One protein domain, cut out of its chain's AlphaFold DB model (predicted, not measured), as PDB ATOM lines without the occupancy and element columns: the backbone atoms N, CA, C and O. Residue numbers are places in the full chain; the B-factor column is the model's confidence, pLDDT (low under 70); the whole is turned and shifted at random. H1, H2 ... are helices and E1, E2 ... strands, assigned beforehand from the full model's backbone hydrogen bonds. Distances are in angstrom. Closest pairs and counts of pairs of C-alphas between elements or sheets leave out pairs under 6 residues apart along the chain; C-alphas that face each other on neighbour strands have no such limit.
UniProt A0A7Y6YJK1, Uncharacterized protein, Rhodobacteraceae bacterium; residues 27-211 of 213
ATOM      1  N   PRO A  27     -40.671  32.017  -0.422       82.88
ATOM      2  CA  PRO A  27     -41.260  31.830   0.888       82.88
ATOM      3  C   PRO A  27     -40.356  30.922   1.714       82.88
ATOM      4  O   PRO A  27     -39.711  30.004   1.203       82.88
ATOM      5  N   PHE A  28     -40.343  31.145   3.016       81.88
ATOM      6  CA  PHE A  28     -39.770  30.200   3.951       81.88
ATOM      7  C   PHE A  28     -40.637  30.168   5.209       81.88
ATOM      8  O   PHE A  28     -41.200  31.180   5.628       81.88
ATOM      9  N   SER A  29     -40.741  28.995   5.819       80.00
ATOM     10  CA  SER A  29     -41.447  28.819   7.080       80.00
ATOM     11  C   SER A  29     -40.761  27.749   7.914       80.00
ATOM     12  O   SER A  29     -40.199  26.781   7.401       80.00
ATOM     13  N   SER A  30     -40.788  27.954   9.218       81.12
ATOM     14  CA  SER A  30     -40.278  27.085  10.263       81.12
ATOM     15  C   SER A  30     -41.149  27.282  11.511       81.12
ATOM     16  O   SER A  30     -41.906  28.255  11.589       81.12
ATOM     17  N   PRO A  31     -41.010  26.434  12.543       83.56
ATOM     18  CA  PRO A  31     -41.791  26.586  13.770       83.56
ATOM     19  C   PRO A  31     -41.620  27.931  14.498       83.56
ATOM     20  O   PRO A  31     -42.452  28.267  15.327       83.56
ATOM     21  N   GLN A  32     -40.546  28.687  14.236       85.12
ATOM     22  CA  GLN A  32     -40.240  29.947  14.940       85.12
ATOM     23  C   GLN A  32     -40.145  31.161  14.025       85.12
ATOM     24  O   GLN A  32     -40.199  32.290  14.503       85.12
ATOM     25  N   PHE A  33     -39.965  30.939  12.727       88.00
ATOM     26  CA  PHE A  33     -39.728  31.986  11.749       88.00
ATOM     27  C   PHE A  33     -40.481  31.674  10.480       88.00
ATOM     28  O   PHE A  33     -40.495  30.523  10.049       88.00
ATOM     29  N   GLY A  34     -40.977  32.700   9.823       89.62
ATOM     30  CA  GLY A  34     -41.393  32.588   8.442       89.62
ATOM     31  C   GLY A  34     -41.360  33.941   7.772       89.62
ATOM     32  O   GLY A  34     -41.192  34.976   8.419       89.62
ATOM     33  N   GLY A  35     -41.437  33.936   6.459       88.06
ATOM     34  CA  GLY A  35     -41.286  35.151   5.695       88.06
ATOM     35  C   GLY A  35     -41.131  34.874   4.221       88.06
ATOM     36  O   GLY A  35     -41.310  33.753   3.744       88.06
ATOM     37  N   PHE A  36     -40.830  35.931   3.491       86.88
ATOM     38  CA  PHE A  36     -40.743  35.870   2.050       86.88
ATOM     39  C   PHE A  36     -39.832  36.957   1.516       86.88
ATOM     40  O   PHE A  36     -39.483  37.930   2.185       86.88
ATOM     41  N   THR A  37     -39.510  36.815   0.246       85.62
ATOM     42  CA  THR A  37     -39.066  37.912  -0.598       85.62
ATOM     43  C   THR A  37     -39.906  37.885  -1.868       85.62
ATOM     44  O   THR A  37     -40.214  36.799  -2.344       85.62
ATOM     45  N   THR A  38     -40.337  39.047  -2.356       86.12
ATOM     46  CA  THR A  38     -41.141  39.207  -3.578       86.12
ATOM     47  C   THR A  38     -40.764  40.498  -4.297       86.12
ATOM     48  O   THR A  38     -40.292  41.474  -3.694       86.12
ATOM     49  N   LYS A  39     -40.987  40.507  -5.607       86.94
ATOM     50  CA  LYS A  39     -40.865  41.685  -6.456       86.94
ATOM     51  C   LYS A  39     -42.274  42.213  -6.744       86.94
ATOM     52  O   LYS A  39     -42.983  41.661  -7.572       86.94
ATOM     53  N   ILE A  40     -42.653  43.303  -6.077       85.69
ATOM     54  CA  ILE A  40     -43.973  43.940  -6.221       85.69
ATOM     55  C   ILE A  40     -44.097  44.633  -7.584       85.69
ATOM     56  O   ILE A  40     -45.142  44.563  -8.230       85.69
ATOM     57  N   ASP A  41     -43.026  45.301  -8.020       86.50
ATOM     58  CA  ASP A  41     -42.876  45.822  -9.379       86.50
ATOM     59  C   ASP A  41     -41.392  45.846  -9.808       86.50
ATOM     60  O   ASP A  41     -40.493  45.438  -9.068       86.50
ATOM     61  N   GLU A  42     -41.096  46.331 -11.017       82.31
ATOM     62  CA  GLU A  42     -39.723  46.435 -11.538       82.31
ATOM     63  C   GLU A  42     -38.731  47.167 -10.630       82.31
ATOM     64  O   GLU A  42     -37.536  46.859 -10.636       82.31
ATOM     65  N   LYS A  43     -39.220  48.139  -9.862       80.56
ATOM     66  CA  LYS A  43     -38.461  49.058  -9.018       80.56
ATOM     67  C   LYS A  43     -38.777  48.878  -7.534       80.56
ATOM     68  O   LYS A  43     -38.215  49.635  -6.740       80.56
ATOM     69  N   PHE A  44     -39.560  47.875  -7.147       86.50
ATOM     70  CA  PHE A  44     -40.026  47.701  -5.784       86.50
ATOM     71  C   PHE A  44     -39.975  46.241  -5.360       86.50
ATOM     72  O   PHE A  44     -40.758  45.394  -5.783       86.50
ATOM     73  N   VAL A  45     -39.011  45.974  -4.493       86.94
ATOM     74  CA  VAL A  45     -38.794  44.683  -3.857       86.94
ATOM     75  C   VAL A  45     -39.205  44.785  -2.397       86.94
ATOM     76  O   VAL A  45     -38.863  45.772  -1.741       86.94
ATOM     77  N   LEU A  46     -39.862  43.744  -1.891       87.62
ATOM     78  CA  LEU A  46     -40.241  43.604  -0.492       87.62
ATOM     79  C   LEU A  46     -39.728  42.272   0.066       87.62
ATOM     80  O   LEU A  46     -39.892  41.219  -0.549       87.62
ATOM     81  N   ALA A  47     -39.131  42.326   1.249       88.44
ATOM     82  CA  ALA A  47     -38.804  41.173   2.070       88.44
ATOM     83  C   ALA A  47     -39.539  41.294   3.407       88.44
ATOM     84  O   ALA A  47     -39.554  42.371   4.005       88.44
ATOM     85  N   GLY A  48     -40.137  40.201   3.864       89.88
ATOM     86  CA  GLY A  48     -40.853  40.123   5.132       89.88
ATOM     87  C   GLY A  48     -40.331  38.991   6.000       89.88
ATOM     88  O   GLY A  48     -39.893  37.960   5.487       89.88
ATOM     89  N   LEU A  49     -40.370  39.192   7.313       89.81
ATOM     90  CA  LEU A  49     -39.927  38.230   8.313       89.81
ATOM     91  C   LEU A  49     -40.798  38.347   9.563       89.81
ATOM     92  O   LEU A  49     -40.883  39.419  10.144       89.81
ATOM     93  N   CYS A  50     -41.388  37.244   9.998       90.94
ATOM     94  CA  CYS A  50     -42.077  37.111  11.273       90.94
ATOM     95  C   CYS A  50     -41.364  36.099  12.166       90.94
ATOM     96  O   CYS A  50     -40.746  35.145  11.680       90.94
ATOM     97  N   THR A  51     -41.498  36.277  13.477       90.62
ATOM     98  CA  THR A  51     -41.031  35.327  14.479       90.62
ATOM     99  C   THR A  51     -41.963  35.247  15.680       90.62
ATOM    100  O   THR A  51     -42.571  36.246  16.056       90.62
ATOM    101  N   VAL A  52     -42.031  34.060  16.285       90.69
ATOM    102  CA  VAL A  52     -42.588  33.832  17.623       90.69
ATOM    103  C   VAL A  52     -41.457  33.346  18.522       90.69
ATOM    104  O   VAL A  52     -40.775  32.362  18.211       90.69
ATOM    105  N   SER A  53     -41.225  34.052  19.624       87.75
ATOM    106  CA  SER A  53     -40.124  33.771  20.536       87.75
ATOM    107  C   SER A  53     -40.403  32.536  21.391       87.75
ATOM    108  O   SER A  53     -41.464  32.388  21.988       87.75
ATOM    109  N   ALA A  54     -39.402  31.664  21.516       81.75
ATOM    110  CA  ALA A  54     -39.430  30.519  22.430       81.75
ATOM    111  C   ALA A  54     -38.681  30.786  23.752       81.75
ATOM    112  O   ALA A  54     -38.170  29.856  24.373       81.75
ATOM    113  N   GLY A  55     -38.530  32.053  24.155       69.88
ATOM    114  CA  GLY A  55     -38.042  32.420  25.493       69.88
ATOM    115  C   GLY A  55     -36.529  32.341  25.715       69.88
ATOM    116  O   GLY A  55     -36.054  32.623  26.810       69.88
ATOM    117  N   LYS A  56     -35.739  31.976  24.697       63.16
ATOM    118  CA  LYS A  56     -34.267  32.014  24.750       63.16
ATOM    119  C   LYS A  56     -33.726  32.766  23.545       63.16
ATOM    120  O   LYS A  56     -33.469  32.170  22.499       63.16
ATOM    121  N   THR A  57     -33.507  34.068  23.710       57.41
ATOM    122  CA  THR A  57     -32.996  34.980  22.672       57.41
ATOM    123  C   THR A  57     -31.745  34.413  21.986       57.41
ATOM    124  O   THR A  57     -31.639  34.464  20.768       57.41
ATOM    125  N   ALA A  58     -30.852  33.745  22.729       51.25
ATOM    126  CA  ALA A  58     -29.644  33.110  22.186       51.25
ATOM    127  C   ALA A  58     -29.911  31.953  21.193       51.25
ATOM    128  O   ALA A  58     -29.185  31.810  20.211       51.25
ATOM    129  N   GLY A  59     -30.959  31.147  21.406       54.56
ATOM    130  CA  GLY A  59     -31.329  30.051  20.496       54.56
ATOM    131  C   GLY A  59     -32.088  30.530  19.254       54.56
ATOM    132  O   GLY A  59     -31.950  29.949  18.179       54.56
ATOM    133  N   VAL A  60     -32.842  31.625  19.399       59.38
ATOM    134  CA  VAL A  60     -33.492  32.351  18.296       59.38
ATOM    135  C   VAL A  60     -32.414  32.946  17.385       59.38
ATOM    136  O   VAL A  60     -32.434  32.711  16.184       59.38
ATOM    137  N   VAL A  61     -31.414  33.621  17.961       60.31
ATOM    138  CA  VAL A  61     -30.308  34.299  17.263       60.31
ATOM    139  C   VAL A  61     -29.489  33.371  16.357       60.31
ATOM    140  O   VAL A  61     -29.179  33.773  15.238       60.31
ATOM    141  N   ALA A  62     -29.143  32.164  16.815       60.66
ATOM    142  CA  ALA A  62     -28.329  31.225  16.035       60.66
ATOM    143  C   ALA A  62     -29.083  30.709  14.797       60.66
ATOM    144  O   ALA A  62     -28.584  30.791  13.679       60.66
ATOM    145  N   LYS A  63     -30.341  30.283  14.973       66.81
ATOM    146  CA  LYS A  63     -31.194  29.833  13.859       66.81
ATOM    147  C   LYS A  63     -31.532  30.960  12.885       66.81
ATOM    148  O   LYS A  63     -31.715  30.729  11.694       66.81
ATOM    149  N   LEU A  64     -31.628  32.182  13.400       68.31
ATOM    150  CA  LEU A  64     -31.907  33.373  12.613       68.31
ATOM    151  C   LEU A  64     -30.763  33.701  11.645       68.31
ATOM    152  O   LEU A  64     -31.043  34.195  10.562       68.31
ATOM    153  N   GLU A  65     -29.501  33.427  11.995       69.06
ATOM    154  CA  GLU A  65     -28.359  33.618  11.083       69.06
ATOM    155  C   GLU A  65     -28.373  32.615   9.925       69.06
ATOM    156  O   GLU A  65     -28.262  33.029   8.772       69.06
ATOM    157  N   ASP A  66     -28.639  31.340  10.214       69.62
ATOM    158  CA  ASP A  66     -28.752  30.284   9.193       69.62
ATOM    159  C   ASP A  66     -29.885  30.552   8.188       69.62
ATOM    160  O   ASP A  66     -29.823  30.171   7.015       69.62
ATOM    161  N   ILE A  67     -30.956  31.195   8.656       68.06
ATOM    162  CA  ILE A  67     -32.100  31.603   7.836       68.06
ATOM    163  C   ILE A  67     -31.807  32.927   7.118       68.06
ATOM    164  O   ILE A  67     -32.190  33.106   5.961       68.06
ATOM    165  N   ALA A  68     -31.097  33.849   7.768       71.44
ATOM    166  CA  ALA A  68     -30.764  35.161   7.228       71.44
ATOM    167  C   ALA A  68     -29.906  35.105   5.962       71.44
ATOM    168  O   ALA A  68     -29.994  36.020   5.143       71.44
ATOM    169  N   ASP A  69     -29.089  34.063   5.801       72.12
ATOM    170  CA  ASP A  69     -28.314  33.819   4.580       72.12
ATOM    171  C   ASP A  69     -29.179  33.351   3.399       72.12
ATOM    172  O   ASP A  69     -28.784  33.516   2.246       72.12
ATOM    173  N   LYS A  70     -30.374  32.810   3.665       65.94
ATOM    174  CA  LYS A  70     -31.285  32.265   2.643       65.94
ATOM    175  C   LYS A  70     -32.269  33.294   2.095       65.94
ATOM    176  O   LYS A  70     -32.921  33.035   1.089       65.94
ATOM    177  N   ILE A  71     -32.394  34.444   2.752       66.88
ATOM    178  CA  ILE A  71     -33.365  35.478   2.402       66.88
ATOM    179  C   ILE A  71     -32.591  36.727   1.991       66.88
ATOM    180  O   ILE A  71     -31.776  37.226   2.775       66.88
ATOM    181  N   PRO A  72     -32.851  37.300   0.809       68.25
ATOM    182  CA  PRO A  72     -32.407  38.649   0.500       68.25
ATOM    183  C   PRO A  72     -32.783  39.619   1.627       68.25
ATOM    184  O   PRO A  72     -33.933  39.700   2.039       68.25
ATOM    185  N   TYR A  73     -31.799  40.345   2.163       71.50
ATOM    186  CA  TYR A  73     -31.949  41.208   3.348       71.50
ATOM    187  C   TYR A  73     -32.221  40.507   4.690       71.50
ATOM    188  O   TYR A  73     -32.358  41.192   5.709       71.50
ATOM    189  N   GLY A  74     -32.193  39.175   4.729       69.75
ATOM    190  CA  GLY A  74     -32.378  38.373   5.933       69.75
ATOM    191  C   GLY A  74     -31.442  38.792   7.060       69.75
ATOM    192  O   GLY A  74     -31.892  38.943   8.184       69.75
ATOM    193  N   LYS A  75     -30.175  39.134   6.773       76.19
ATOM    194  CA  LYS A  75     -29.225  39.645   7.791       76.19
ATOM    195  C   LYS A  75     -29.660  40.956   8.438       76.19
ATOM    196  O   LYS A  75     -29.388  41.180   9.616       76.19
ATOM    197  N   VAL A  76     -30.293  41.845   7.675       75.69
ATOM    198  CA  VAL A  76     -30.765  43.137   8.190       75.69
ATOM    199  C   VAL A  76     -31.990  42.919   9.069       75.69
ATOM    200  O   VAL A  76     -32.005  43.394  10.201       75.69
ATOM    201  N   LEU A  77     -32.964  42.148   8.579       73.25
ATOM    202  CA  LEU A  77     -34.164  41.789   9.338       73.25
ATOM    203  C   LEU A  77     -33.805  40.987  10.598       73.25
ATOM    204  O   LEU A  77     -34.313  41.259  11.682       73.25
ATOM    205  N   ALA A  78     -32.832  40.086  10.488       74.31
ATOM    206  CA  ALA A  78     -32.307  39.324  11.604       74.31
ATOM    207  C   ALA A  78     -31.707  40.237  12.677       74.31
ATOM    208  O   ALA A  78     -32.035  40.106  13.849       74.31
ATOM    209  N   ARG A  79     -30.868  41.211  12.298       76.69
ATOM    210  CA  ARG A  79     -30.312  42.186  13.253       76.69
ATOM    211  C   ARG A  79     -31.390  42.996  13.975       76.69
ATOM    212  O   ARG A  79     -31.152  43.359  15.121       76.69
ATOM    213  N   LEU A  80     -32.524  43.287  13.332       72.62
ATOM    214  CA  LEU A  80     -33.656  43.949  13.989       72.62
ATOM    215  C   LEU A  80     -34.265  43.034  15.056       72.62
ATOM    216  O   LEU A  80     -34.344  43.437  16.211       72.62
ATOM    217  N   ILE A  81     -34.559  41.777  14.710       73.62
ATOM    218  CA  ILE A  81     -35.066  40.780  15.669       73.62
ATOM    219  C   ILE A  81     -34.088  40.561  16.826       73.62
ATOM    220  O   ILE A  81     -34.510  40.522  17.974       73.62
ATOM    221  N   LYS A  82     -32.774  40.485  16.567       71.81
ATOM    222  CA  LYS A  82     -31.764  40.334  17.632       71.81
ATOM    223  C   LYS A  82     -31.772  41.488  18.639       71.81
ATOM    224  O   LYS A  82     -31.320  41.303  19.763       71.81
ATOM    225  N   LYS A  83     -32.192  42.683  18.215       73.06
ATOM    226  CA  LYS A  83     -32.252  43.878  19.063       73.06
ATOM    227  C   LYS A  83     -33.577  44.011  19.810       73.06
ATOM    228  O   LYS A  83     -33.617  44.772  20.770       73.06
ATOM    229  N   ALA A  84     -34.621  43.303  19.386       73.81
ATOM    230  CA  ALA A  84     -35.894  43.274  20.083       73.81
ATOM    231  C   ALA A  84     -35.815  42.259  21.240       73.81
ATOM    232  O   ALA A  84     -35.625  41.064  20.988       73.81
ATOM    233  N   PRO A  85     -35.915  42.690  22.509       74.00
ATOM    234  CA  PRO A  85     -36.067  41.755  23.612       74.00
ATOM    235  C   PRO A  85     -37.458  41.125  23.503       74.00
ATOM    236  O   PRO A  85     -38.448  41.807  23.726       74.00
ATOM    237  N   LEU A  86     -37.522  39.850  23.112       81.56
ATOM    238  CA  LEU A  86     -38.771  39.094  23.034       81.56
ATOM    239  C   LEU A  86     -38.803  38.016  24.118       81.56
ATOM    240  O   LEU A  86     -37.985  37.084  24.101       81.56
ATOM    241  N   GLU A  87     -39.759  38.116  25.030       87.44
ATOM    242  CA  GLU A  87     -40.088  37.064  25.990       87.44
ATOM    243  C   GLU A  87     -40.731  35.856  25.293       87.44
ATOM    244  O   GLU A  87     -41.067  35.882  24.111       87.44
ATOM    245  N   GLU A  88     -40.860  34.739  26.007       88.75
ATOM    246  CA  GLU A  88     -41.503  33.545  25.459       88.75
ATOM    247  C   GLU A  88     -42.961  33.821  25.074       88.75
ATOM    248  O   GLU A  88     -43.757  34.245  25.908       88.75
ATOM    249  N   GLY A  89     -43.319  33.507  23.831       87.81
ATOM    250  CA  GLY A  89     -44.658  33.726  23.296       87.81
ATOM    251  C   GLY A  89     -44.913  35.142  22.783       87.81
ATOM    252  O   GLY A  89     -46.008  35.393  22.288       87.81
ATOM    253  N   GLU A  90     -43.932  36.043  22.854       91.19
ATOM    254  CA  GLU A  90     -43.988  37.325  22.149       91.19
ATOM    255  C   GLU A  90     -43.646  37.141  20.672       91.19
ATOM    256  O   GLU A  90     -42.913  36.219  20.286       91.19
ATOM    257  N   ALA A  91     -44.168  38.029  19.834       90.69
ATOM    258  CA  ALA A  91     -44.001  37.942  18.394       90.69
ATOM    259  C   ALA A  91     -43.516  39.261  17.796       90.69
ATOM    260  O   ALA A  91     -43.794  40.340  18.310       90.69
ATOM    261  N   LEU A  92     -42.797  39.171  16.682       89.19
ATOM    262  CA  LEU A  92     -42.351  40.331  15.919       89.19
ATOM    263  C   LEU A  92     -42.465  40.036  14.434       89.19
ATOM    264  O   LEU A  92     -42.025  38.981  13.976       89.19
ATOM    265  N   CYS A  93     -42.993  40.991  13.677       90.00
ATOM    266  CA  CYS A  93     -43.009  40.954  12.225       90.00
ATOM    267  C   CYS A  93     -42.368  42.221  11.670       90.00
ATOM    268  O   CYS A  93     -42.650  43.329  12.109       90.00
ATOM    269  N   GLY A  94     -41.476  42.055  10.702       88.00
ATOM    270  CA  GLY A  94     -40.707  43.124  10.096       88.00
ATOM    271  C   GLY A  94     -40.677  43.016   8.583       88.00
ATOM    272  O   GLY A  94     -40.765  41.936   7.999       88.00
ATOM    273  N   LEU A  95     -40.523  44.169   7.952       88.75
ATOM    274  CA  LEU A  95     -40.468  44.345   6.515       88.75
ATOM    275  C   LEU A  95     -39.245  45.164   6.151       88.75
ATOM    276  O   LEU A  95     -38.856  46.093   6.859       88.75
ATOM    277  N   LYS A  96     -38.666  44.853   4.999       87.94
ATOM    278  CA  LYS A  96     -37.640  45.659   4.353       87.94
ATOM    279  C   LYS A  96     -37.975  45.795   2.884       87.94
ATOM    280  O   LYS A  96     -38.228  44.800   2.215       87.94
ATOM    281  N   HIS A  97     -37.929  47.019   2.376       87.88
ATOM    282  CA  HIS A  97     -38.108  47.271   0.953       87.88
ATOM    283  C   HIS A  97     -36.844  47.833   0.312       87.88
ATOM    284  O   HIS A  97     -35.976  48.410   0.971       87.88
ATOM    285  N   ALA A  98     -36.738  47.656  -1.000       84.62
ATOM    286  CA  ALA A  98     -35.592  48.100  -1.773       84.62
ATOM    287  C   ALA A  98     -35.979  48.488  -3.196       84.62
ATOM    288  O   ALA A  98     -36.987  48.034  -3.737       84.62
ATOM    289  N   ARG A  99     -35.145  49.336  -3.806       82.44
ATOM    290  CA  ARG A  99     -35.288  49.692  -5.215       82.44
ATOM    291  C   ARG A  99     -34.910  48.502  -6.104       82.44
ATOM    292  O   ARG A  99     -33.839  47.920  -5.947       82.44
ATOM    293  N   GLY A 100     -35.799  48.168  -7.030       66.69
ATOM    294  CA  GLY A 100     -35.706  47.001  -7.902       66.69
ATOM    295  C   GLY A 100     -34.532  47.040  -8.885       66.69
ATOM    296  O   GLY A 100     -33.939  48.088  -9.154       66.69
ATOM    297  N   GLY A 101     -34.165  45.847  -9.360       58.50
ATOM    298  CA  GLY A 101     -33.007  45.577 -10.216       58.50
ATOM    299  C   GLY A 101     -31.810  44.962  -9.483       58.50
ATOM    300  O   GLY A 101     -31.010  44.283 -10.120       58.50
ATOM    301  N   LYS A 102     -31.682  45.150  -8.157       58.31
ATOM    302  CA  LYS A 102     -30.646  44.499  -7.328       58.31
ATOM    303  C   LYS A 102     -31.140  44.278  -5.892       58.31
ATOM    304  O   LYS A 102     -31.314  45.245  -5.154       58.31
ATOM    305  N   TRP A 103     -31.219  43.014  -5.466       57.94
ATOM    306  CA  TRP A 103     -31.516  42.547  -4.095       57.94
ATOM    307  C   TRP A 103     -30.540  43.029  -3.002       57.94
ATOM    308  O   TRP A 103     -30.658  42.661  -1.841       57.94
ATOM    309  N   TYR A 104     -29.554  43.844  -3.373       56.25
ATOM    310  CA  TYR A 104     -28.522  44.393  -2.493       56.25
ATOM    311  C   TYR A 104     -28.570  45.924  -2.422       56.25
ATOM    312  O   TYR A 104     -27.670  46.541  -1.854       56.25
ATOM    313  N   SER A 105     -29.589  46.572  -3.010       59.94
ATOM    314  CA  SER A 105     -29.713  48.029  -2.924       59.94
ATOM    315  C   SER A 105     -29.861  48.457  -1.462       59.94
ATOM    316  O   SER A 105     -30.812  48.065  -0.786       59.94
ATOM    317  N   LEU A 106     -28.926  49.288  -0.992       56.75
ATOM    318  CA  LEU A 106     -28.992  49.953   0.314       56.75
ATOM    319  C   LEU A 106     -30.032  51.081   0.339       56.75
ATOM    320  O   LEU A 106     -30.435  51.515   1.413       56.75
ATOM    321  N   ARG A 107     -30.471  51.557  -0.835       66.56
ATOM    322  CA  ARG A 107     -31.513  52.580  -0.959       66.56
ATOM    323  C   ARG A 107     -32.879  51.916  -1.126       66.56
ATOM    324  O   ARG A 107     -33.069  51.117  -2.053       66.56
ATOM    325  N   GLY A 108     -33.811  52.281  -0.250       67.69
ATOM    326  CA  GLY A 108     -35.220  51.920  -0.355       67.69
ATOM    327  C   GLY A 108     -35.843  52.417  -1.651       67.69
ATOM    328  O   GLY A 108     -35.432  53.432  -2.222       67.69
ATOM    329  N   ALA A 109     -36.846  51.689  -2.132       78.25
ATOM    330  CA  ALA A 109     -37.779  52.255  -3.096       78.25
ATOM    331  C   ALA A 109     -38.613  53.341  -2.413       78.25
ATOM    332  O   ALA A 109     -38.886  53.231  -1.221       78.25
ATOM    333  N   LYS A 110     -39.053  54.354  -3.160       81.75
ATOM    334  CA  LYS A 110     -40.057  55.276  -2.626       81.75
ATOM    335  C   LYS A 110     -41.384  54.532  -2.477       81.75
ATOM    336  O   LYS A 110     -41.810  53.882  -3.426       81.75
ATOM    337  N   THR A 111     -42.004  54.654  -1.314       84.69
ATOM    338  CA  THR A 111     -43.334  54.117  -1.004       84.69
ATOM    339  C   THR A 111     -44.170  55.179  -0.293       84.69
ATOM    340  O   THR A 111     -43.619  56.094   0.328       84.69
ATOM    341  N   ASP A 112     -45.492  55.058  -0.365       84.62
ATOM    342  CA  ASP A 112     -46.423  55.872   0.424       84.62
ATOM    343  C   ASP A 112     -46.575  55.372   1.868       84.62
ATOM    344  O   ASP A 112     -47.232  56.020   2.678       84.62
ATOM    345  N   GLY A 113     -45.914  54.265   2.207       86.94
ATOM    346  CA  GLY A 113     -45.976  53.626   3.515       86.94
ATOM    347  C   GLY A 113     -46.402  52.168   3.405       86.94
ATOM    348  O   GLY A 113     -46.633  51.636   2.309       86.94
ATOM    349  N   PHE A 114     -46.509  51.526   4.561       88.75
ATOM    350  CA  PHE A 114     -47.127  50.214   4.686       88.75
ATOM    351  C   PHE A 114     -48.199  50.284   5.765       88.75
ATOM    352  O   PHE A 114     -47.966  50.844   6.834       88.75
ATOM    353  N   ALA A 115     -49.356  49.684   5.505       87.81
ATOM    354  CA  ALA A 115     -50.250  49.288   6.580       87.81
ATOM    355  C   ALA A 115     -49.882  47.853   6.975       87.81
ATOM    356  O   ALA A 115     -49.898  46.954   6.138       87.81
ATOM    357  N   LEU A 116     -49.491  47.650   8.231       87.81
ATOM    358  CA  LEU A 116     -49.059  46.363   8.766       87.81
ATOM    359  C   LEU A 116     -49.977  45.975   9.924       87.81
ATOM    360  O   LEU A 116     -49.938  46.597  10.976       87.81
ATOM    361  N   THR A 117     -50.806  44.954   9.729       90.81
ATOM    362  CA  THR A 117     -51.614  44.376  10.813       90.81
ATOM    363  C   THR A 117     -50.985  43.065  11.236       90.81
ATOM    364  O   THR A 117     -50.848  42.168  10.405       90.81
ATOM    365  N   VAL A 118     -50.608  42.947  12.505       92.38
ATOM    366  CA  VAL A 118     -50.005  41.734  13.065       92.38
ATOM    367  C   VAL A 118     -51.001  41.077  14.002       92.38
ATOM    368  O   VAL A 118     -51.678  41.751  14.776       92.38
ATOM    369  N   ARG A 119     -51.104  39.754  13.935       94.44
ATOM    370  CA  ARG A 119     -52.003  38.961  14.766       94.44
ATOM    371  C   ARG A 119     -51.251  37.770  15.325       94.44
ATOM    372  O   ARG A 119     -50.595  37.048  14.579       94.44
ATOM    373  N   SER A 120     -51.335  37.558  16.630       94.88
ATOM    374  CA  SER A 120     -50.749  36.385  17.270       94.88
ATOM    375  C   SER A 120     -51.810  35.329  17.554       94.88
ATOM    376  O   SER A 120     -53.007  35.615  17.668       94.88
ATOM    377  N   TYR A 121     -51.350  34.085  17.630       95.50
ATOM    378  CA  TYR A 121     -52.173  32.891  17.724       95.50
ATOM    379  C   TYR A 121     -51.724  32.007  18.874       95.50
ATOM    380  O   TYR A 121     -50.528  31.884  19.144       95.50
ATOM    381  N   LYS A 122     -52.695  31.344  19.494       95.06
ATOM    382  CA  LYS A 122     -52.485  30.226  20.406       95.06
ATOM    383  C   LYS A 122     -53.478  29.127  20.072       95.06
ATOM    384  O   LYS A 122     -54.675  29.396  19.970       95.06
ATOM    385  N   ASP A 123     -52.991  27.902  19.894       95.00
ATOM    386  CA  ASP A 123     -53.838  26.743  19.588       95.00
ATOM    387  C   ASP A 123     -54.761  27.006  18.377       95.00
ATOM    388  O   ASP A 123     -55.954  26.698  18.392       95.00
ATOM    389  N   LEU A 124     -54.193  27.622  17.328       94.31
ATOM    390  CA  LEU A 124     -54.867  28.018  16.079       94.31
ATOM    391  C   LEU A 124     -55.945  29.111  16.222       94.31
ATOM    392  O   LEU A 124     -56.641  29.409  15.253       94.31
ATOM    393  N   LYS A 125     -56.078  29.741  17.393       94.31
ATOM    394  CA  LYS A 125     -57.015  30.848  17.631       94.31
ATOM    395  C   LYS A 125     -56.267  32.158  17.808       94.31
ATOM    396  O   LYS A 125     -55.254  32.201  18.500       94.31
ATOM    397  N   ALA A 126     -56.783  33.222  17.197       93.44
ATOM    398  CA  ALA A 126     -56.254  34.565  17.389       93.44
ATOM    399  C   ALA A 126     -56.412  34.989  18.858       93.44
ATOM    400  O   ALA A 126     -57.492  34.819  19.427       93.44
ATOM    401  N   ILE A 127     -55.347  35.528  19.454       94.31
ATOM    402  CA  ILE A 127     -55.347  35.997  20.851       94.31
ATOM    403  C   ILE A 127     -55.224  37.517  20.954       94.31
ATOM    404  O   ILE A 127     -55.857  38.114  21.814       94.31
ATOM    405  N   VAL A 128     -54.479  38.156  20.050       93.62
ATOM    406  CA  VAL A 128     -54.407  39.617  19.945       93.62
ATOM    407  C   VAL A 128     -54.090  40.022  18.511       93.62
ATOM    408  O   VAL A 128     -53.446  39.285  17.759       93.62
ATOM    409  N   SER A 129     -54.575  41.199  18.124       91.44
ATOM    410  CA  SER A 129     -54.251  41.853  16.864       91.44
ATOM    411  C   SER A 129     -53.802  43.278  17.155       91.44
ATOM    412  O   SER A 129     -54.501  44.007  17.855       91.44
ATOM    413  N   VAL A 130     -52.677  43.675  16.576       86.75
ATOM    414  CA  VAL A 130     -52.161  45.044  16.621       86.75
ATOM    415  C   VAL A 130     -52.104  45.613  15.204       86.75
ATOM    416  O   VAL A 130     -51.928  44.889  14.218       86.75
ATOM    417  N   SER A 131     -52.308  46.918  15.102       76.06
ATOM    418  CA  SER A 131     -52.201  47.696  13.866       76.06
ATOM    419  C   SER A 131     -50.984  48.616  13.980       76.06
ATOM    420  O   SER A 131     -50.526  48.858  15.095       76.06
ATOM    421  N   PRO A 132     -50.433  49.104  12.859       62.84
ATOM    422  CA  PRO A 132     -49.043  49.525  12.833       62.84
ATOM    423  C   PRO A 132     -48.794  50.777  13.675       62.84
ATOM    424  O   PRO A 132     -49.513  51.775  13.556       62.84
ATOM    425  N   GLU A 133     -47.710  50.754  14.441       63.28
ATOM    426  CA  GLU A 133     -47.110  51.927  15.061       63.28
ATOM    427  C   GLU A 133     -46.491  52.883  14.010       63.28
ATOM    428  O   GLU A 133     -46.348  52.576  12.821       63.28
ATOM    429  N   ARG A 134     -46.051  54.075  14.458       59.66
ATOM    430  CA  ARG A 134     -45.402  55.121  13.630       59.66
ATOM    431  C   ARG A 134     -44.258  54.612  12.736       59.66
ATOM    432  O   ARG A 134     -43.981  55.223  11.711       59.66
ATOM    433  N   PHE A 135     -43.595  53.506  13.076       66.06
ATOM    434  CA  PHE A 135     -42.452  52.977  12.319       66.06
ATOM    435  C   PHE A 135     -42.792  52.474  10.908       66.06
ATOM    436  O   PHE A 135     -41.887  52.342  10.081       66.06
ATOM    437  N   CYS A 136     -44.071  52.233  10.612       77.44
ATOM    438  CA  CYS A 136     -44.557  51.868   9.278       77.44
ATOM    439  C   CYS A 136     -45.023  53.067   8.438       77.44
ATOM    440  O   CYS A 136     -45.417  52.899   7.278       77.44
ATOM    441  N   ASP A 137     -44.962  54.280   8.999       79.69
ATOM    442  CA  ASP A 137     -45.343  55.493   8.292       79.69
ATOM    443  C   ASP A 137     -44.387  55.820   7.135       79.69
ATOM    444  O   ASP A 137     -43.228  55.397   7.085       79.69
ATOM    445  N   ARG A 138     -44.881  56.625   6.190       80.12
ATOM    446  CA  ARG A 138     -44.139  57.049   4.998       80.12
ATOM    447  C   ARG A 138     -42.758  57.635   5.315       80.12
ATOM    448  O   ARG A 138     -41.835  57.459   4.517       80.12
ATOM    449  N   GLY A 139     -42.620  58.387   6.404       79.00
ATOM    450  CA  GLY A 139     -41.387  59.097   6.739       79.00
ATOM    451  C   GLY A 139     -40.286  58.124   7.140       79.00
ATOM    452  O   GLY A 139     -39.215  58.104   6.523       79.00
ATOM    453  N   TRP A 140     -40.581  57.274   8.122       80.75
ATOM    454  CA  TRP A 140     -39.641  56.290   8.651       80.75
ATOM    455  C   TRP A 140     -39.270  55.243   7.606       80.75
ATOM    456  O   TRP A 140     -38.080  55.000   7.377       80.75
ATOM    457  N   VAL A 141     -40.248  54.684   6.890       84.88
ATOM    458  CA  VAL A 141     -39.937  53.615   5.932       84.88
ATOM    459  C   VAL A 141     -39.132  54.137   4.744       84.88
ATOM    460  O   VAL A 141     -38.190  53.481   4.324       84.88
ATOM    461  N   ASN A 142     -39.370  55.356   4.249       83.62
ATOM    462  CA  ASN A 142     -38.524  55.899   3.178       83.62
ATOM    463  C   ASN A 142     -37.109  56.265   3.657       83.62
ATOM    464  O   ASN A 142     -36.167  56.177   2.866       83.62
ATOM    465  N   ALA A 143     -36.941  56.654   4.925       81.62
ATOM    466  CA  ALA A 143     -35.633  56.979   5.494       81.62
ATOM    467  C   ALA A 143     -34.786  55.725   5.765       81.62
ATOM    468  O   ALA A 143     -33.600  55.690   5.438       81.62
ATOM    469  N   PHE A 144     -35.397  54.681   6.327       82.31
ATOM    470  CA  PHE A 144     -34.678  53.505   6.822       82.31
ATOM    471  C   PHE A 144     -34.884  52.243   5.981       82.31
ATOM    472  O   PHE A 144     -34.130  51.268   6.086       82.31
ATOM    473  N   SER A 145     -35.873  52.269   5.093       85.19
ATOM    474  CA  SER A 145     -36.263  51.152   4.233       85.19
ATOM    475  C   SER A 145     -36.688  49.900   4.999       85.19
ATOM    476  O   SER A 145     -36.580  48.796   4.463       85.19
ATOM    477  N   PHE A 146     -37.107  50.052   6.257       84.81
ATOM    478  CA  PHE A 146     -37.640  48.983   7.090       84.81
ATOM    479  C   PHE A 146     -38.828  49.480   7.917       84.81
ATOM    480  O   PHE A 146     -38.899  50.663   8.237       84.81
ATOM    481  N   CYS A 147     -39.710  48.556   8.279       86.12
ATOM    482  CA  CYS A 147     -40.726  48.710   9.319       86.12
ATOM    483  C   CYS A 147     -40.749  47.424  10.156       86.12
ATOM    484  O   CYS A 147     -40.403  46.360   9.642       86.12
ATOM    485  N   TYR A 148     -41.144  47.500  11.421       86.12
ATOM    486  CA  TYR A 148     -41.506  46.330  12.208       86.12
ATOM    487  C   TYR A 148     -42.634  46.666  13.176       86.12
ATOM    488  O   TYR A 148     -42.860  47.835  13.473       86.12
ATOM    489  N   GLU A 149     -43.297  45.620  13.644       87.50
ATOM    490  CA  GLU A 149     -44.333  45.658  14.663       87.50
ATOM    491  C   GLU A 149     -44.145  44.454  15.589       87.50
ATOM    492  O   GLU A 149     -43.769  43.364  15.125       87.50
ATOM    493  N   ASN A 150     -44.369  44.641  16.887       87.00
ATOM    494  CA  ASN A 150     -44.214  43.587  17.882       87.00
ATOM    495  C   ASN A 150     -45.479  43.428  18.714       87.00
ATOM    496  O   ASN A 150     -46.121  44.399  19.071       87.00
ATOM    497  N   ILE A 151     -45.779  42.184  19.072       87.00
ATOM    498  CA  ILE A 151     -46.822  41.842  20.031       87.00
ATOM    499  C   ILE A 151     -46.123  41.342  21.288       87.00
ATOM    500  O   ILE A 151     -45.491  40.278  21.267       87.00
ATOM    501  N   ASN A 152     -46.230  42.114  22.362       87.38
ATOM    502  CA  ASN A 152     -45.686  41.755  23.665       87.38
ATOM    503  C   ASN A 152     -46.712  40.997  24.527       87.38
ATOM    504  O   ASN A 152     -47.907  40.928  24.225       87.38
ATOM    505  N   SER A 153     -46.236  40.420  25.628       82.19
ATOM    506  CA  SER A 153     -47.049  39.589  26.519       82.19
ATOM    507  C   SER A 153     -48.204  40.353  27.175       82.19
ATOM    508  O   SER A 153     -49.233  39.752  27.473       82.19
ATOM    509  N   LYS A 154     -48.079  41.673  27.369       85.00
ATOM    510  CA  LYS A 154     -49.139  42.500  27.965       85.00
ATOM    511  C   LYS A 154     -50.299  42.713  27.005       85.00
ATOM    512  O   LYS A 154     -51.441  42.692  27.442       85.00
ATOM    513  N   GLU A 155     -50.014  42.895  25.720       84.75
ATOM    514  CA  GLU A 155     -51.044  43.042  24.683       84.75
ATOM    515  C   GLU A 155     -51.860  41.758  24.505       84.75
ATOM    516  O   GLU A 155     -53.029  41.812  24.140       84.75
ATOM    517  N   ALA A 156     -51.256  40.606  24.800       84.88
ATOM    518  CA  ALA A 156     -51.899  39.299  24.741       84.88
ATOM    519  C   ALA A 156     -52.509  38.837  26.082       84.88
ATOM    520  O   ALA A 156     -52.735  37.639  26.252       84.88
ATOM    521  N   ASP A 157     -52.711  39.726  27.063       87.56
ATOM    522  CA  ASP A 157     -53.205  39.383  28.412       87.56
ATOM    523  C   ASP A 157     -52.407  38.243  29.094       87.56
ATOM    524  O   ASP A 157     -52.939  37.406  29.828       87.56
ATOM    525  N   GLY A 158     -51.100  38.174  28.827       87.50
ATOM    526  CA  GLY A 158     -50.190  37.139  29.325       87.50
ATOM    527  C   GLY A 158     -50.241  35.808  28.564       87.50
ATOM    528  O   GLY A 158     -49.527  34.866  28.926       87.50
ATOM    529  N   ALA A 159     -51.054  35.689  27.511       91.06
ATOM    530  CA  ALA A 159     -51.084  34.499  26.674       91.06
ATOM    531  C   ALA A 159     -49.814  34.396  25.814       91.06
ATOM    532  O   ALA A 159     -49.465  35.294  25.055       91.06
ATOM    533  N   LYS A 160     -49.138  33.246  25.902       93.62
ATOM    534  CA  LYS A 160     -47.982  32.927  25.059       93.62
ATOM    535  C   LYS A 160     -48.444  32.475  23.679       93.62
ATOM    536  O   LYS A 160     -49.131  31.454  23.585       93.62
ATOM    537  N   ALA A 161     -48.059  33.206  22.637       94.12
ATOM    538  CA  ALA A 161     -48.347  32.814  21.268       94.12
ATOM    539  C   ALA A 161     -47.522  31.583  20.858       94.12
ATOM    540  O   ALA A 161     -46.364  31.435  21.252       94.12
ATOM    541  N   ASP A 162     -48.103  30.722  20.027       94.38
ATOM    542  CA  ASP A 162     -47.380  29.690  19.282       94.38
ATOM    543  C   ASP A 162     -47.432  29.900  17.763       94.38
ATOM    544  O   ASP A 162     -46.791  29.151  17.024       94.38
ATOM    545  N   GLY A 163     -48.104  30.962  17.306       94.69
ATOM    546  CA  GLY A 163     -48.085  31.443  15.930       94.69
ATOM    547  C   GLY A 163     -48.244  32.957  15.824       94.69
ATOM    548  O   GLY A 163     -48.718  33.627  16.740       94.69
ATOM    549  N   VAL A 164     -47.842  33.508  14.683       94.94
ATOM    550  CA  VAL A 164     -48.057  34.914  14.331       94.94
ATOM    551  C   VAL A 164     -48.289  35.032  12.839       94.94
ATOM    552  O   VAL A 164     -47.692  34.299  12.047       94.94
ATOM    553  N   THR A 165     -49.120  35.987  12.456       95.12
ATOM    554  CA  THR A 165     -49.290  36.426  11.081       95.12
ATOM    555  C   THR A 165     -49.131  37.928  10.993       95.12
ATOM    556  O   THR A 165     -49.353  38.664  11.954       95.12
ATOM    557  N   ALA A 166     -48.750  38.385   9.814       94.00
ATOM    558  CA  ALA A 166     -48.840  39.778   9.453       94.00
ATOM    559  C   ALA A 166     -49.478  39.899   8.075       94.00
ATOM    560  O   ALA A 166     -49.080  39.196   7.145       94.00
ATOM    561  N   CYS A 167     -50.439  40.809   7.951       93.50
ATOM    562  CA  CYS A 167     -50.895  41.304   6.667       93.50
ATOM    563  C   CYS A 167     -50.258  42.666   6.393       93.50
ATOM    564  O   CYS A 167     -50.315  43.577   7.220       93.50
ATOM    565  N   VAL A 168     -49.643  42.781   5.224       92.38
ATOM    566  CA  VAL A 168     -48.950  43.968   4.733       92.38
ATOM    567  C   VAL A 168     -49.736  44.512   3.566       92.38
ATOM    568  O   VAL A 168     -49.939  43.789   2.600       92.38
ATOM    569  N   GLU A 169     -50.103  45.778   3.605       92.31
ATOM    570  CA  GLU A 169     -50.744  46.487   2.507       92.31
ATOM    571  C   GLU A 169     -49.873  47.669   2.071       92.31
ATOM    572  O   GLU A 169     -49.288  48.380   2.893       92.31
ATOM    573  N   THR A 170     -49.760  47.874   0.762       91.62
ATOM    574  CA  THR A 170     -49.017  48.994   0.177       91.62
ATOM    575  C   THR A 170     -49.575  49.372  -1.194       91.62
ATOM    576  O   THR A 170     -50.417  48.672  -1.762       91.62
ATOM    577  N   ILE A 171     -49.097  50.489  -1.736       90.38
ATOM    578  CA  ILE A 171     -49.428  50.952  -3.080       90.38
ATOM    579  C   ILE A 171     -48.295  50.554  -4.023       90.38
ATOM    580  O   ILE A 171     -47.142  50.938  -3.817       90.38
ATOM    581  N   ARG A 172     -48.618  49.783  -5.064       89.38
ATOM    582  CA  ARG A 172     -47.667  49.398  -6.108       89.38
ATOM    583  C   ARG A 172     -47.259  50.641  -6.917       89.38
ATOM    584  O   ARG A 172     -48.124  51.257  -7.542       89.38
ATOM    585  N   PRO A 173     -45.966  51.017  -6.951       85.44
ATOM    586  CA  PRO A 173     -45.540  52.267  -7.584       85.44
ATOM    587  C   PRO A 173     -45.835  52.374  -9.086       85.44
ATOM    588  O   PRO A 173     -46.055  53.478  -9.579       85.44
ATOM    589  N   SER A 174     -45.828  51.261  -9.825       85.88
ATOM    590  CA  SER A 174     -46.022  51.272 -11.283       85.88
ATOM    591  C   SER A 174     -47.421  51.683 -11.746       85.88
ATOM    592  O   SER A 174     -47.551  52.260 -12.823       85.88
ATOM    593  N   ASP A 175     -48.462  51.363 -10.979       90.19
ATOM    594  CA  ASP A 175     -49.861  51.537 -11.395       90.19
ATOM    595  C   ASP A 175     -50.784  52.053 -10.282       90.19
ATOM    596  O   ASP A 175     -51.995  52.136 -10.468       90.19
ATOM    597  N   SER A 176     -50.214  52.425  -9.134       90.00
ATOM    598  CA  SER A 176     -50.934  52.938  -7.963       90.00
ATOM    599  C   SER A 176     -52.000  51.991  -7.411       90.00
ATOM    600  O   SER A 176     -52.879  52.418  -6.658       90.00
ATOM    601  N   LYS A 177     -51.943  50.697  -7.747       92.00
ATOM    602  CA  LYS A 177     -52.883  49.731  -7.191       92.00
ATOM    603  C   LYS A 177     -52.502  49.351  -5.773       92.00
ATOM    604  O   LYS A 177     -51.333  49.136  -5.453       92.00
ATOM    605  N   ARG A 178     -53.523  49.211  -4.934       92.31
ATOM    606  CA  ARG A 178     -53.381  48.637  -3.603       92.31
ATOM    607  C   ARG A 178     -53.135  47.142  -3.721       92.31
ATOM    608  O   ARG A 178     -53.896  46.436  -4.380       92.31
ATOM    609  N   VAL A 179     -52.080  46.682  -3.071       93.19
ATOM    610  CA  VAL A 179     -51.716  45.273  -3.003       93.19
ATOM    611  C   VAL A 179     -51.451  44.880  -1.563       93.19
ATOM    612  O   VAL A 179     -50.985  45.699  -0.768       93.19
ATOM    613  N   SER A 180     -51.711  43.620  -1.240       93.69
ATOM    614  CA  SER A 180     -51.404  43.061   0.065       93.69
ATOM    615  C   SER A 180     -50.698  41.716   0.002       93.69
ATOM    616  O   SER A 180     -50.770  40.994  -0.997       93.69
ATOM    617  N   PHE A 181     -50.047  41.383   1.114       92.75
ATOM    618  CA  PHE A 181     -49.260  40.175   1.343       92.75
ATOM    619  C   PHE A 181     -49.529  39.663   2.750       92.75
ATOM    620  O   PHE A 181     -49.677  40.452   3.678       92.75
ATOM    621  N   VAL A 182     -49.516  38.351   2.917       93.06
ATOM    622  CA  VAL A 182     -49.547  37.683   4.211       93.06
ATOM    623  C   VAL A 182     -48.213  36.976   4.428       93.06
ATOM    624  O   VAL A 182     -47.603  36.412   3.516       93.06
ATOM    625  N   LEU A 183     -47.730  37.031   5.657       92.25
ATOM    626  CA  LEU A 183     -46.631  36.215   6.143       92.25
ATOM    627  C   LEU A 183     -47.017  35.633   7.491       92.25
ATOM    628  O   LEU A 183     -47.814  36.220   8.219       92.25
ATOM    629  N   HIS A 184     -46.441  34.488   7.825       94.19
ATOM    630  CA  HIS A 184     -46.701  33.825   9.091       94.19
ATOM    631  C   HIS A 184     -45.438  33.193   9.671       94.19
ATOM    632  O   HIS A 184     -44.481  32.933   8.939       94.19
ATOM    633  N   ALA A 185     -45.468  32.866  10.955       93.00
ATOM    634  CA  ALA A 185     -44.522  31.967  11.604       93.00
ATOM    635  C   ALA A 185     -45.247  31.125  12.663       93.00
ATOM    636  O   ALA A 185     -46.257  31.561  13.217       93.00
ATOM    637  N   GLY A 186     -44.716  29.941  12.971       92.44
ATOM    638  CA  GLY A 186     -45.298  29.065  13.989       92.44
ATOM    639  C   GLY A 186     -46.616  28.413  13.561       92.44
ATOM    640  O   GLY A 186     -46.801  28.076  12.391       92.44
ATOM    641  N   LYS A 187     -47.502  28.169  14.527       93.81
ATOM    642  CA  LYS A 187     -48.776  27.474  14.333       93.81
ATOM    643  C   LYS A 187     -49.894  28.451  13.995       93.81
ATOM    644  O   LYS A 187     -50.359  29.206  14.843       93.81
ATOM    645  N   VAL A 188     -50.372  28.380  12.762       93.69
ATOM    646  CA  VAL A 188     -51.520  29.152  12.280       93.69
ATOM    647  C   VAL A 188     -52.491  28.229  11.558       93.69
ATOM    648  O   VAL A 188     -52.158  27.082  11.252       93.69
ATOM    649  N   ALA A 189     -53.709  28.710  11.318       93.38
ATOM    650  CA  ALA A 189     -54.726  27.925  10.637       93.38
ATOM    651  C   ALA A 189     -54.267  27.533   9.207       93.38
ATOM    652  O   ALA A 189     -53.609  28.341   8.539       93.38
ATOM    653  N   PRO A 190     -54.570  26.314   8.711       92.38
ATOM    654  CA  PRO A 190     -54.077  25.828   7.416       92.38
ATOM    655  C   PRO A 190     -54.393  26.740   6.223       92.38
ATOM    656  O   PRO A 190     -53.586  26.858   5.301       92.38
ATOM    657  N   GLU A 191     -55.536  27.422   6.246       92.19
ATOM    658  CA  GLU A 191     -55.967  28.383   5.230       92.19
ATOM    659  C   GLU A 191     -55.079  29.634   5.160       92.19
ATOM    660  O   GLU A 191     -54.961  30.254   4.102       92.19
ATOM    661  N   ILE A 192     -54.419  29.998   6.261       92.31
ATOM    662  CA  ILE A 192     -53.435  31.083   6.300       92.31
ATOM    663  C   ILE A 192     -52.138  30.584   5.670       92.31
ATOM    664  O   ILE A 192     -51.566  31.251   4.809       92.31
ATOM    665  N   SER A 193     -51.691  29.384   6.051       90.31
ATOM    666  CA  SER A 193     -50.475  28.795   5.489       90.31
ATOM    667  C   SER A 193     -50.558  28.587   3.985       90.31
ATOM    668  O   SER A 193     -49.616  28.943   3.274       90.31
ATOM    669  N   ALA A 194     -51.700  28.108   3.489       88.56
ATOM    670  CA  ALA A 194     -51.939  27.923   2.062       88.56
ATOM    671  C   ALA A 194     -51.767  29.226   1.260       88.56
ATOM    672  O   ALA A 194     -51.161  29.207   0.195       88.56
ATOM    673  N   GLN A 195     -52.198  30.376   1.793       88.06
ATOM    674  CA  GLN A 195     -52.063  31.670   1.105       88.06
ATOM    675  C   GLN A 195     -50.615  32.133   0.926       88.06
ATOM    676  O   GLN A 195     -50.347  32.984   0.084       88.06
ATOM    677  N   THR A 196     -49.683  31.606   1.719       88.00
ATOM    678  CA  THR A 196     -48.261  31.986   1.672       88.00
ATOM    679  C   THR A 196     -47.406  31.010   0.858       88.00
ATOM    680  O   THR A 196     -46.193  31.189   0.757       88.00
ATOM    681  N   GLY A 197     -48.022  29.975   0.272       83.75
ATOM    682  CA  GLY A 197     -47.319  28.926  -0.468       83.75
ATOM    683  C   GLY A 197     -46.777  29.380  -1.824       83.75
ATOM    684  O   GLY A 197     -45.755  28.868  -2.281       83.75
ATOM    685  N   SER A 198     -47.418  30.364  -2.456       86.19
ATOM    686  CA  SER A 198     -47.019  30.882  -3.766       86.19
ATOM    687  C   SER A 198     -47.220  32.392  -3.892       86.19
ATOM    688  O   SER A 198     -48.025  32.998  -3.188       86.19
ATOM    689  N   GLU A 199     -46.508  33.015  -4.834       85.56
ATOM    690  CA  GLU A 199     -46.637  34.453  -5.091       85.56
ATOM    691  C   GLU A 199     -48.053  34.828  -5.526       85.56
ATOM    692  O   GLU A 199     -48.611  35.799  -5.032       85.56
ATOM    693  N   ALA A 200     -48.655  34.035  -6.417       85.81
ATOM    694  CA  ALA A 200     -49.983  34.302  -6.960       85.81
ATOM    695  C   ALA A 200     -51.093  34.199  -5.898       85.81
ATOM    696  O   ALA A 200     -52.124  34.872  -5.995       85.81
ATOM    697  N   GLU A 201     -50.906  33.354  -4.884       87.31
ATOM    698  CA  GLU A 201     -51.813  33.240  -3.740       87.31
ATOM    699  C   GLU A 201     -51.552  34.319  -2.696       87.31
ATOM    700  O   GLU A 201     -52.490  34.778  -2.044       87.31
ATOM    701  N   ASN A 202     -50.304  34.766  -2.575       90.19
ATOM    702  CA  ASN A 202     -49.937  35.692  -1.527       90.19
ATOM    703  C   ASN A 202     -50.115  37.163  -1.918       90.19
ATOM    704  O   ASN A 202     -50.647  37.941  -1.128       90.19
ATOM    705  N   LEU A 203     -49.696  37.555  -3.121       91.81
ATOM    706  CA  LEU A 203     -49.836  38.911  -3.645       91.81
ATOM    707  C   LEU A 203     -51.248  39.096  -4.215       91.81
ATOM    708  O   LEU A 203     -51.582  38.553  -5.268       91.81
ATOM    709  N   LYS A 204     -52.083  39.880  -3.526       93.56
ATOM    710  CA  LYS A 204     -53.477  40.137  -3.924       93.56
ATOM    711  C   LYS A 204     -53.753  41.627  -4.067       93.56
ATOM    712  O   LYS A 204     -53.278  42.422  -3.266       93.56
ATOM    713  N   GLU A 205     -54.584  42.001  -5.037       94.25
ATOM    714  CA  GLU A 205     -55.146  43.356  -5.165       94.25
ATOM    715  C   GLU A 205     -56.345  43.529  -4.206       94.25
ATOM    716  O   GLU A 205     -57.466  43.802  -4.625       94.25
ATOM    717  N   LEU A 206     -56.113  43.280  -2.913       91.75
ATOM    718  CA  LEU A 206     -57.093  43.362  -1.824       91.75
ATOM    719  C   LEU A 206     -56.486  44.125  -0.645       91.75
ATOM    720  O   LEU A 206     -55.272  44.060  -0.432       91.75
ATOM    721  N   ALA A 207     -57.320  44.812   0.128       90.81
ATOM    722  CA  ALA A 207     -56.916  45.392   1.404       90.81
ATOM    723  C   ALA A 207     -56.759  44.307   2.484       90.81
ATOM    724  O   ALA A 207     -57.282  43.197   2.345       90.81
ATOM    725  N   CYS A 208     -56.019  44.603   3.553       91.06
ATOM    726  CA  CYS A 208     -55.765  43.607   4.600       91.06
ATOM    727  C   CYS A 208     -57.026  43.161   5.350       91.06
ATOM    728  O   CYS A 208     -57.154  41.986   5.674       91.06
ATOM    729  N   ASP A 209     -57.988  44.054   5.567       89.88
ATOM    730  CA  ASP A 209     -59.290  43.746   6.174       89.88
ATOM    731  C   ASP A 209     -60.175  42.826   5.310       89.88
ATOM    732  O   ASP A 209     -61.122  42.222   5.810       89.88
ATOM    733  N   GLN A 210     -59.840  42.673   4.027       91.56
ATOM    734  CA  GLN A 210     -60.495  41.760   3.087       91.56
ATOM    735  C   GLN A 210     -59.801  40.394   3.001       91.56
ATOM    736  O   GLN A 210     -60.200  39.550   2.194       91.56
ATOM    737  N   ARG A 211     -58.741  40.168   3.787       89.25
ATOM    738  CA  ARG A 211     -57.977  38.918   3.787       89.25
ATOM    739  C   ARG A 211     -58.244  38.091   5.028       89.25
ATOM    740  O   ARG A 211     -58.415  38.608   6.126       89.25
TER     741      ARG A 211
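Overview. This is residues 27 to 211 of the 213 residues of an uncharacterized protein of Rhodobacteraceae bacterium (UniProt A0A7Y6YJK1). Two twisted sheets of four strands lie face to face as a sandwich, drawn close at the side where edge strands E1 and E8 meet, while the helical hairpin of H1 and H2 covers the outside of the sheet E1 E2 E3 E6. H3 sits at the E6 edge of that sheet, and the short H4 and H5 lie by E8. The 185 printed residues hold five named helices and eight named strands, in the order E1 E2 H1 H2 E3 E4 E5 H3 E6 E7 E8 H4 H5; the sheets run E1 E2 E3 E6 and E5 E4 E7 E8, both antiparallel. The class is mixed, helices and strands, and the whole is compact and rounded, with a radius of gyration of the C-alphas of 15.0 A and spans of 42 by 33 by 29 A.

Along the chain. Find C-alpha 33 at (-39.728, 31.986, 11.749); from there E1 runs 25.5 A to residue 41. Beside it look for E2, residues 44 to 52, 27.3 A; E3, residues 91 to 99, 27.8 A; and E6, residues 146 to 151, 17.4 A. In the other sheet find E5, residues 125 to 130, 15.0 A; E4, residues 115 to 122, 23.7 A; E7, residues 163 to 171, 27.3 A; and E8, residues 178 to 186, 27.5 A, ending at C-alpha 186 (-45.298, 29.065, 13.989). The helices are H1, residues 57 to 68, 15.6 A; H2, residues 74 to 83, 14.2 A; H3, residues 138 to 144, 10.3 A; H4, residues 190 to 195; and H5, residues 199 to 202, ending at C-alpha 202 (-49.937, 35.692, -1.527).

Arrangement. In the first sheet look at N 36 and O 48 of hairpin E1 and E2, 3.0 A; N 47 and O 96 of E2 and E3, 2.8 A; and N 93 and O 149 of E3 and E6, 2.9 A. In the second, N 120 and O 128 of hairpin E4 and E5 are 3.0 A apart, N 117 and O 167 of E4 and E7 2.9 A, and N 166 and O 183 of hairpin E7 and E8 2.8 A. The strands of the two sheets stand at 27 degrees; the closest C-alphas of E1 and E8, Gly 34 and Ala 185, are 4.5 A apart. H1 and H2 touch at a shallow tilt of 12 degrees, opposite ways, closest at the C-alphas of Ala 68 and Gly 74, 3.8 A; with the first sheet they make two layers, helices on one face of a sheet. H2's height over the sheet is 9.1 A. H3 stands at the sheet's level, its Val 141 and Cys 147 of E6 being the closest C-alphas, 6.0 A. H4 only grazes the second sheet and H5 only grazes both; H4 and H5 only just touch, only at the corner, with 3 pairs of C-alphas within 8 A. Every O i to N i+4 pair is within hydrogen-bond range in H2 and H3, against 6 of 8 in H1 and 1 of 2 in H4; H5 is too short for such a pair.

Size, cuts and confidence. The C-alphas farthest apart, Gly 101 and Asp 157, are 44.0 A apart. The printed part has no cut; its long links are E3 to E4 and E6 to E7. The mean pLDDT of the printed part is 83.2, with residues 55 to 67, 70 to 72, 74, 100 to 108 and 132 to 135 under 70.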